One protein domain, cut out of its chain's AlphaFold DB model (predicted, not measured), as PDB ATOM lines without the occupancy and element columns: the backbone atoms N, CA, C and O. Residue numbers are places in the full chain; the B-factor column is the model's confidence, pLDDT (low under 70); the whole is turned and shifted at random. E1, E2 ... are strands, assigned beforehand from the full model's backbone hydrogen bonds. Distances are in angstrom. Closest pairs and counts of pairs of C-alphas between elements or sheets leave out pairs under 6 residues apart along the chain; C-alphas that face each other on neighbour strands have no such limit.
ATOM      1  N   GLY A 511     226.980 265.047-201.786       56.44
ATOM      2  CA  GLY A 511     226.846 266.496-201.845       56.44
ATOM      3  C   GLY A 511     227.460 267.187-200.623       56.44
ATOM      4  O   GLY A 511     227.800 266.578-199.612       56.44
ATOM      5  N   GLY A 512     227.636 268.502-200.725       53.16
ATOM      6  CA  GLY A 512     228.106 269.327-199.610       53.16
ATOM      7  C   GLY A 512     226.946 269.866-198.768       53.16
ATOM      8  O   GLY A 512     225.878 270.179-199.294       53.16
ATOM      9  N   ASN A 513     227.208 270.047-197.467       56.03
ATOM     10  CA  ASN A 513     226.245 270.167-196.353       56.03
ATOM     11  C   ASN A 513     225.666 268.834-195.831       56.03
ATOM     12  O   ASN A 513     224.734 268.848-195.027       56.03
ATOM     13  N   GLU A 514     226.238 267.692-196.213       63.97
ATOM     14  CA  GLU A 514     225.842 266.373-195.704       63.97
ATOM     15  C   GLU A 514     226.773 265.908-194.574       63.97
ATOM     16  O   GLU A 514     227.986 265.783-194.751       63.97
ATOM     17  N   GLY A 515     226.210 265.655-193.386       67.31
ATOM     18  CA  GLY A 515     226.970 265.172-192.235       67.31
ATOM     19  C   GLY A 515     226.307 265.451-190.884       67.31
ATOM     20  O   GLY A 515     225.083 265.521-190.772       67.31
ATOM     21  N   LEU A 516     227.123 265.591-189.837       73.81
ATOM     22  CA  LEU A 516     226.673 265.797-188.458       73.81
ATOM     23  C   LEU A 516     226.750 267.280-188.073       73.81
ATOM     24  O   LEU A 516     227.835 267.817-187.841       73.81
ATOM     25  N   GLU A 517     225.593 267.926-187.933       68.00
ATOM     26  CA  GLU A 517     225.459 269.270-187.361       68.00
ATOM     27  C   GLU A 517     224.885 269.210-185.938       68.00
ATOM     28  O   GLU A 517     223.790 268.700-185.705       68.00
ATOM     29  N   TRP A 518     225.618 269.775-184.976       68.12
ATOM     30  CA  TRP A 518     225.167 269.938-183.596       68.12
ATOM     31  C   TRP A 518     224.605 271.350-183.402       68.12
ATOM     32  O   TRP A 518     225.324 272.293-183.066       68.12
ATOM     33  N   LEU A 519     223.287 271.483-183.579       59.34
ATOM     34  CA  LEU A 519     222.550 272.743-183.383       59.34
ATOM     35  C   LEU A 519     222.547 273.229-181.916       59.34
ATOM     36  O   LEU A 519     222.272 274.398-181.646       59.34
ATOM     37  N   GLY A 520     222.874 272.354-180.959       57.25
ATOM     38  CA  GLY A 520     222.992 272.673-179.536       57.25
ATOM     39  C   GLY A 520     224.437 272.924-179.095       57.25
ATOM     40  O   GLY A 520     225.147 271.983-178.754       57.25
ATOM     41  N   GLY A 521     224.839 274.197-179.017       56.91
ATOM     42  CA  GLY A 521     226.113 274.633-178.422       56.91
ATOM     43  C   GLY A 521     227.238 274.887-179.435       56.91
ATOM     44  O   GLY A 521     227.726 273.977-180.096       56.91
ATOM     45  N   ASN A 522     227.685 276.146-179.528       61.31
ATOM     46  CA  ASN A 522     228.795 276.643-180.366       61.31
ATOM     47  C   ASN A 522     228.737 276.350-181.888       61.31
ATOM     48  O   ASN A 522     229.611 276.822-182.617       61.31
ATOM     49  N   GLY A 523     227.710 275.650-182.383       74.12
ATOM     50  CA  GLY A 523     227.442 275.443-183.809       74.12
ATOM     51  C   GLY A 523     228.481 274.567-184.506       74.12
ATOM     52  O   GLY A 523     228.986 274.945-185.562       74.12
ATOM     53  N   TRP A 524     228.856 273.439-183.900       80.25
ATOM     54  CA  TRP A 524     229.797 272.500-184.515       80.25
ATOM     55  C   TRP A 524     229.159 271.748-185.685       80.25
ATOM     56  O   TRP A 524     228.052 271.221-185.558       80.25
ATOM     57  N   LYS A 525     229.882 271.651-186.805       77.75
ATOM     58  CA  LYS A 525     229.484 270.853-187.974       77.75
ATOM     59  C   LYS A 525     230.641 269.992-188.474       77.75
ATOM     60  O   LYS A 525     231.790 270.438-188.444       77.75
ATOM     61  N   ILE A 526     230.328 268.793-188.956       80.50
ATOM     62  CA  ILE A 526     231.261 267.865-189.604       80.50
ATOM     63  C   ILE A 526     230.621 267.379-190.905       80.50
ATOM     64  O   ILE A 526     229.552 266.777-190.843       80.50
ATOM     65  N   PHE A 527     231.246 267.639-192.053       78.25
ATOM     66  CA  PHE A 527     230.732 267.256-193.376       78.25
ATOM     67  C   PHE A 527     231.858 267.146-194.419       78.25
ATOM     68  O   PHE A 527     232.973 267.624-194.190       78.25
ATOM     69  N   GLU A 528     231.575 266.506-195.554       76.75
ATOM     70  CA  GLU A 528     232.469 266.467-196.720       76.75
ATOM     71  C   GLU A 528     232.133 267.636-197.664       76.75
ATOM     72  O   GLU A 528     230.987 267.808-198.070       76.75
ATOM     73  N   SER A 529     233.113 268.489-197.982       75.69
ATOM     74  CA  SER A 529     232.927 269.636-198.893       75.69
ATOM     75  C   SER A 529     234.260 270.180-199.407       75.69
ATOM     76  O   SER A 529     235.312 269.840-198.855       75.69
ATOM     77  N   PRO A 530     234.268 271.099-200.392       75.19
ATOM     78  CA  PRO A 530     235.430 271.931-200.677       75.19
ATOM     79  C   PRO A 530     235.638 272.971-199.565       75.19
ATOM     80  O   PRO A 530     234.863 273.074-198.610       75.19
ATOM     81  N   ASP A 531     236.723 273.734-199.672       73.25
ATOM     82  CA  ASP A 531     237.199 274.721-198.687       73.25
ATOM     83  C   ASP A 531     236.209 275.852-198.333       73.25
ATOM     84  O   ASP A 531     236.433 276.576-197.363       73.25
ATOM     85  N   ASP A 532     235.131 275.997-199.101       70.25
ATOM     86  CA  ASP A 532     234.118 277.052-199.028       70.25
ATOM     87  C   ASP A 532     232.765 276.596-198.443       70.25
ATOM     88  O   ASP A 532     231.830 277.394-198.383       70.25
ATOM     89  N   ALA A 533     232.652 275.331-198.016       69.44
ATOM     90  CA  ALA A 533     231.397 274.692-197.600       69.44
ATOM     91  C   ALA A 533     230.288 274.670-198.681       69.44
ATOM     92  O   ALA A 533     229.099 274.584-198.364       69.44
ATOM     93  N   SER A 534     230.658 274.737-199.964       72.50
ATOM     94  CA  SER A 534     229.712 274.609-201.078       72.50
ATOM     95  C   SER A 534     229.219 273.169-201.281       72.50
ATOM     96  O   SER A 534     229.804 272.203-200.786       72.50
ATOM     97  N   ASN A 535     228.127 273.023-202.040       70.94
ATOM     98  CA  ASN A 535     227.549 271.728-202.395       70.94
ATOM     99  C   ASN A 535     228.359 271.028-203.507       70.94
ATOM    100  O   ASN A 535     227.963 271.019-204.674       70.94
ATOM    101  N   ALA A 536     229.514 270.475-203.141       70.06
ATOM    102  CA  ALA A 536     230.358 269.656-204.005       70.06
ATOM    103  C   ALA A 536     231.199 268.668-203.177       70.06
ATOM    104  O   ALA A 536     231.306 268.784-201.960       70.06
ATOM    105  N   LYS A 537     231.835 267.699-203.843       74.19
ATOM    106  CA  LYS A 537     232.711 266.718-203.183       74.19
ATOM    107  C   LYS A 537     234.007 267.369-202.705       74.19
ATOM    108  O   LYS A 537     234.616 268.144-203.441       74.19
ATOM    109  N   GLY A 538     234.484 266.975-201.528       76.12
ATOM    110  CA  GLY A 538     235.784 267.406-201.023       76.12
ATOM    111  C   GLY A 538     236.211 266.657-199.760       76.12
ATOM    112  O   GLY A 538     235.604 265.646-199.418       76.12
ATOM    113  N   PRO A 539     237.298 267.091-199.102       82.69
ATOM    114  CA  PRO A 539     237.814 266.441-197.898       82.69
ATOM    115  C   PRO A 539     236.857 266.552-196.699       82.69
ATOM    116  O   PRO A 539     235.974 267.407-196.672       82.69
ATOM    117  N   LEU A 540     237.080 265.725-195.673       85.31
ATOM    118  CA  LEU A 540     236.319 265.767-194.422       85.31
ATOM    119  C   LEU A 540     236.685 267.024-193.625       85.31
ATOM    120  O   LEU A 540     237.855 267.221-193.286       85.31
ATOM    121  N   GLN A 541     235.703 267.864-193.299       85.31
ATOM    122  CA  GLN A 541     235.926 269.161-192.657       85.31
ATOM    123  C   GLN A 541     235.196 269.298-191.318       85.31
ATOM    124  O   GLN A 541     234.114 268.755-191.114       85.31
ATOM    125  N   PHE A 542     235.786 270.087-190.420       86.12
ATOM    126  CA  PHE A 542     235.251 270.442-189.107       86.12
ATOM    127  C   PHE A 542     235.060 271.960-189.039       86.12
ATOM    128  O   PHE A 542     236.017 272.714-189.242       86.12
ATOM    129  N   PHE A 543     233.854 272.416-188.705       79.81
ATOM    130  CA  PHE A 543     233.470 273.831-188.637       79.81
ATOM    131  C   PHE A 543     232.915 274.214-187.258       79.81
ATOM    132  O   PHE A 543     232.330 273.388-186.559       79.81
ATOM    133  N   THR A 544     233.039 275.497-186.905       83.44
ATOM    134  CA  THR A 544     232.254 276.156-185.844       83.44
ATOM    135  C   THR A 544     231.522 277.352-186.446       83.44
ATOM    136  O   THR A 544     232.172 278.304-186.894       83.44
ATOM    137  N   GLY A 545     230.192 277.323-186.472       78.56
ATOM    138  CA  GLY A 545     229.392 278.276-187.239       78.56
ATOM    139  C   GLY A 545     229.739 278.181-188.727       78.56
ATOM    140  O   GLY A 545     229.669 277.106-189.313       78.56
ATOM    141  N   THR A 546     230.156 279.297-189.324       77.38
ATOM    142  CA  THR A 546     230.654 279.371-190.712       77.38
ATOM    143  C   THR A 546     232.179 279.253-190.826       77.38
ATOM    144  O   THR A 546     232.720 279.275-191.927       77.38
ATOM    145  N   VAL A 547     232.902 279.150-189.704       79.81
ATOM    146  CA  VAL A 547     234.372 279.186-189.687       79.81
ATOM    147  C   VAL A 547     234.933 277.773-189.621       79.81
ATOM    148  O   VAL A 547     234.736 277.063-188.631       79.81
ATOM    149  N   ARG A 548     235.683 277.389-190.656       85.44
ATOM    150  CA  ARG A 548     236.448 276.140-190.681       85.44
ATOM    151  C   ARG A 548     237.476 276.102-189.549       85.44
ATOM    152  O   ARG A 548     238.066 277.127-189.204       85.44
ATOM    153  N   ARG A 549     237.667 274.919-188.964       86.06
ATOM    154  CA  ARG A 549     238.635 274.637-187.890       86.06
ATOM    155  C   ARG A 549     239.627 273.553-188.252       86.06
ATOM    156  O   ARG A 549     240.790 273.679-187.877       86.06
ATOM    157  N   ALA A 550     239.208 272.523-188.980       87.69
ATOM    158  CA  ALA A 550     240.115 271.487-189.451       87.69
ATOM    159  C   ALA A 550     239.628 270.818-190.741       87.69
ATOM    160  O   ALA A 550     238.436 270.850-191.039       87.69
ATOM    161  N   THR A 551     240.555 270.187-191.459       85.69
ATOM    162  CA  THR A 551     240.308 269.395-192.670       85.69
ATOM    163  C   THR A 551     241.197 268.154-192.649       85.69
ATOM    164  O   THR A 551     242.409 268.281-192.478       85.69
ATOM    165  N   ILE A 552     240.625 266.970-192.868       85.81
ATOM    166  CA  ILE A 552     241.362 265.730-193.143       85.81
ATOM    167  C   ILE A 552     241.300 265.487-194.655       85.81
ATOM    168  O   ILE A 552     240.245 265.185-195.213       85.81
ATOM    169  N   GLY A 553     242.433 265.678-195.327       78.75
ATOM    170  CA  GLY A 553     242.581 265.483-196.765       78.75
ATOM    171  C   GLY A 553     242.611 264.006-197.159       78.75
ATOM    172  O   GLY A 553     243.101 263.165-196.409       78.75
ATOM    173  N   ALA A 554     242.172 263.696-198.383       71.69
ATOM    174  CA  ALA A 554     242.147 262.329-198.922       71.69
ATOM    175  C   ALA A 554     243.531 261.640-198.993       71.69
ATOM    176  O   ALA A 554     243.608 260.424-199.129       71.69
ATOM    177  N   THR A 555     244.623 262.403-198.881       75.44
ATOM    178  CA  THR A 555     246.012 261.915-198.811       75.44
ATOM    179  C   THR A 555     246.525 261.702-197.379       75.44
ATOM    180  O   THR A 555     247.719 261.496-197.193       75.44
ATOM    181  N   GLY A 556     245.666 261.803-196.356       71.25
ATOM    182  CA  GLY A 556     246.041 261.679-194.939       71.25
ATOM    183  C   GLY A 556     246.545 262.973-194.281       71.25
ATOM    184  O   GLY A 556     246.824 262.984-193.086       71.25
ATOM    185  N   ASN A 557     246.630 264.080-195.025       75.31
ATOM    186  CA  ASN A 557     247.044 265.377-194.483       75.31
ATOM    187  C   ASN A 557     245.989 265.943-193.519       75.31
ATOM    188  O   ASN A 557     244.816 266.039-193.880       75.31
ATOM    189  N   PHE A 558     246.410 266.410-192.344       82.38
ATOM    190  CA  PHE A 558     245.540 267.098-191.388       82.38
ATOM    191  C   PHE A 558     245.867 268.593-191.329       82.38
ATOM    192  O   PHE A 558     246.943 268.995-190.889       82.38
ATOM    193  N   TYR A 559     244.925 269.421-191.769       75.12
ATOM    194  CA  TYR A 559     245.020 270.876-191.716       75.12
ATOM    195  C   TYR A 559     244.199 271.396-190.540       75.12
ATOM    196  O   TYR A 559     243.049 270.999-190.377       75.12
ATOM    197  N   ILE A 560     244.742 272.335-189.766       81.25
ATOM    198  CA  ILE A 560     243.991 273.106-188.767       81.25
ATOM    199  C   ILE A 560     244.013 274.582-189.154       81.25
ATOM    200  O   ILE A 560     245.046 275.130-189.530       81.25
ATOM    201  N   THR A 561     242.852 275.224-189.060       69.81
ATOM    202  CA  THR A 561     242.627 276.622-189.435       69.81
ATOM    203  C   THR A 561     242.318 277.459-188.192       69.81
ATOM    204  O   THR A 561     241.311 277.281-187.504       69.81
ATOM    205  N   GLY A 562     243.229 278.384-187.878       67.81
ATOM    206  CA  GLY A 562     243.152 279.267-186.713       67.81
ATOM    207  C   GLY A 562     244.531 279.635-186.163       67.81
ATOM    208  O   GLY A 562     245.554 279.130-186.610       67.81
ATOM    209  N   ASN A 563     244.560 280.508-185.153       64.69
ATOM    210  CA  ASN A 563     245.801 281.117-184.649       64.69
ATOM    211  C   ASN A 563     246.636 280.207-183.722       64.69
ATOM    212  O   ASN A 563     247.661 280.646-183.202       64.69
ATOM    213  N   ARG A 564     246.178 278.984-183.424       62.66
ATOM    214  CA  ARG A 564     246.830 278.077-182.471       62.66
ATOM    215  C   ARG A 564     246.512 276.617-182.792       62.66
ATOM    216  O   ARG A 564     245.369 276.197-182.646       62.66
TER     217      ARG A 564
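This is residues 511 to 564 of the 789 residues of the protein "Peptidase S74 domain-containing protein" of Peribacillus muralis (UniProt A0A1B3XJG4). One twisted sheet of five short strands makes a flat body, the strands side by side in chain order, with one long loop, residues 529 to 539, between the end of E2 and the beginning of E3. The 54 printed residues hold no named helix and five named strands, E1 to E5, in the sheet order E1 - E2 - E3 - E4 - E5, all antiparallel. The class is all strand, though under half of the residues, 23 of 54, are in named elements. The whole is compact, with a radius of gyration of the C-alphas of 10.7 A and spans of 32 by 30 by 15 A.

E1, residues 515 to 518, begins at C-alpha 515 (226.970, 265.172, -192.235) and is 10.0 A long. E2 is residues 524 to 528, 13.9 A, and E3 is residues 540 to 544, 14.1 A. E4, residues 547 to 552, measures 15.6 A. E5, residues 558 to 560, 6.7 A, ends at C-alpha 560 (243.991, 273.106, -188.767).

The strands form a meander, each the antiparallel neighbour of the one before, and each successive pair is a hairpin. E1 and E2 run at 175 degrees, with N 516 and O 526 2.9 A apart, within hydrogen-bond range. E2 and E3, at 157 degrees, have N 541 and O 527 within range at 2.9 A. E3 and E4, at 156 degrees, have N 542 and O 550 at 2.8 A. E4 and E5, at 165 degrees, have N 551 and O 559 at 2.8 A. The edge strands E1 and E5 are apart.

The C-alphas farthest apart, of Gly 520 and Thr 555, are 31.9 A apart. The sheet is twisted, its C-alphas up to 4.5 A off its best plane. The link from E2 to E3 is long, 11 residues; the other three are tight. The printed part has no cut. Its mean pLDDT is 73.7, with residues 511 to 515, 517 to 522, 533 and 561 to 564 under 70.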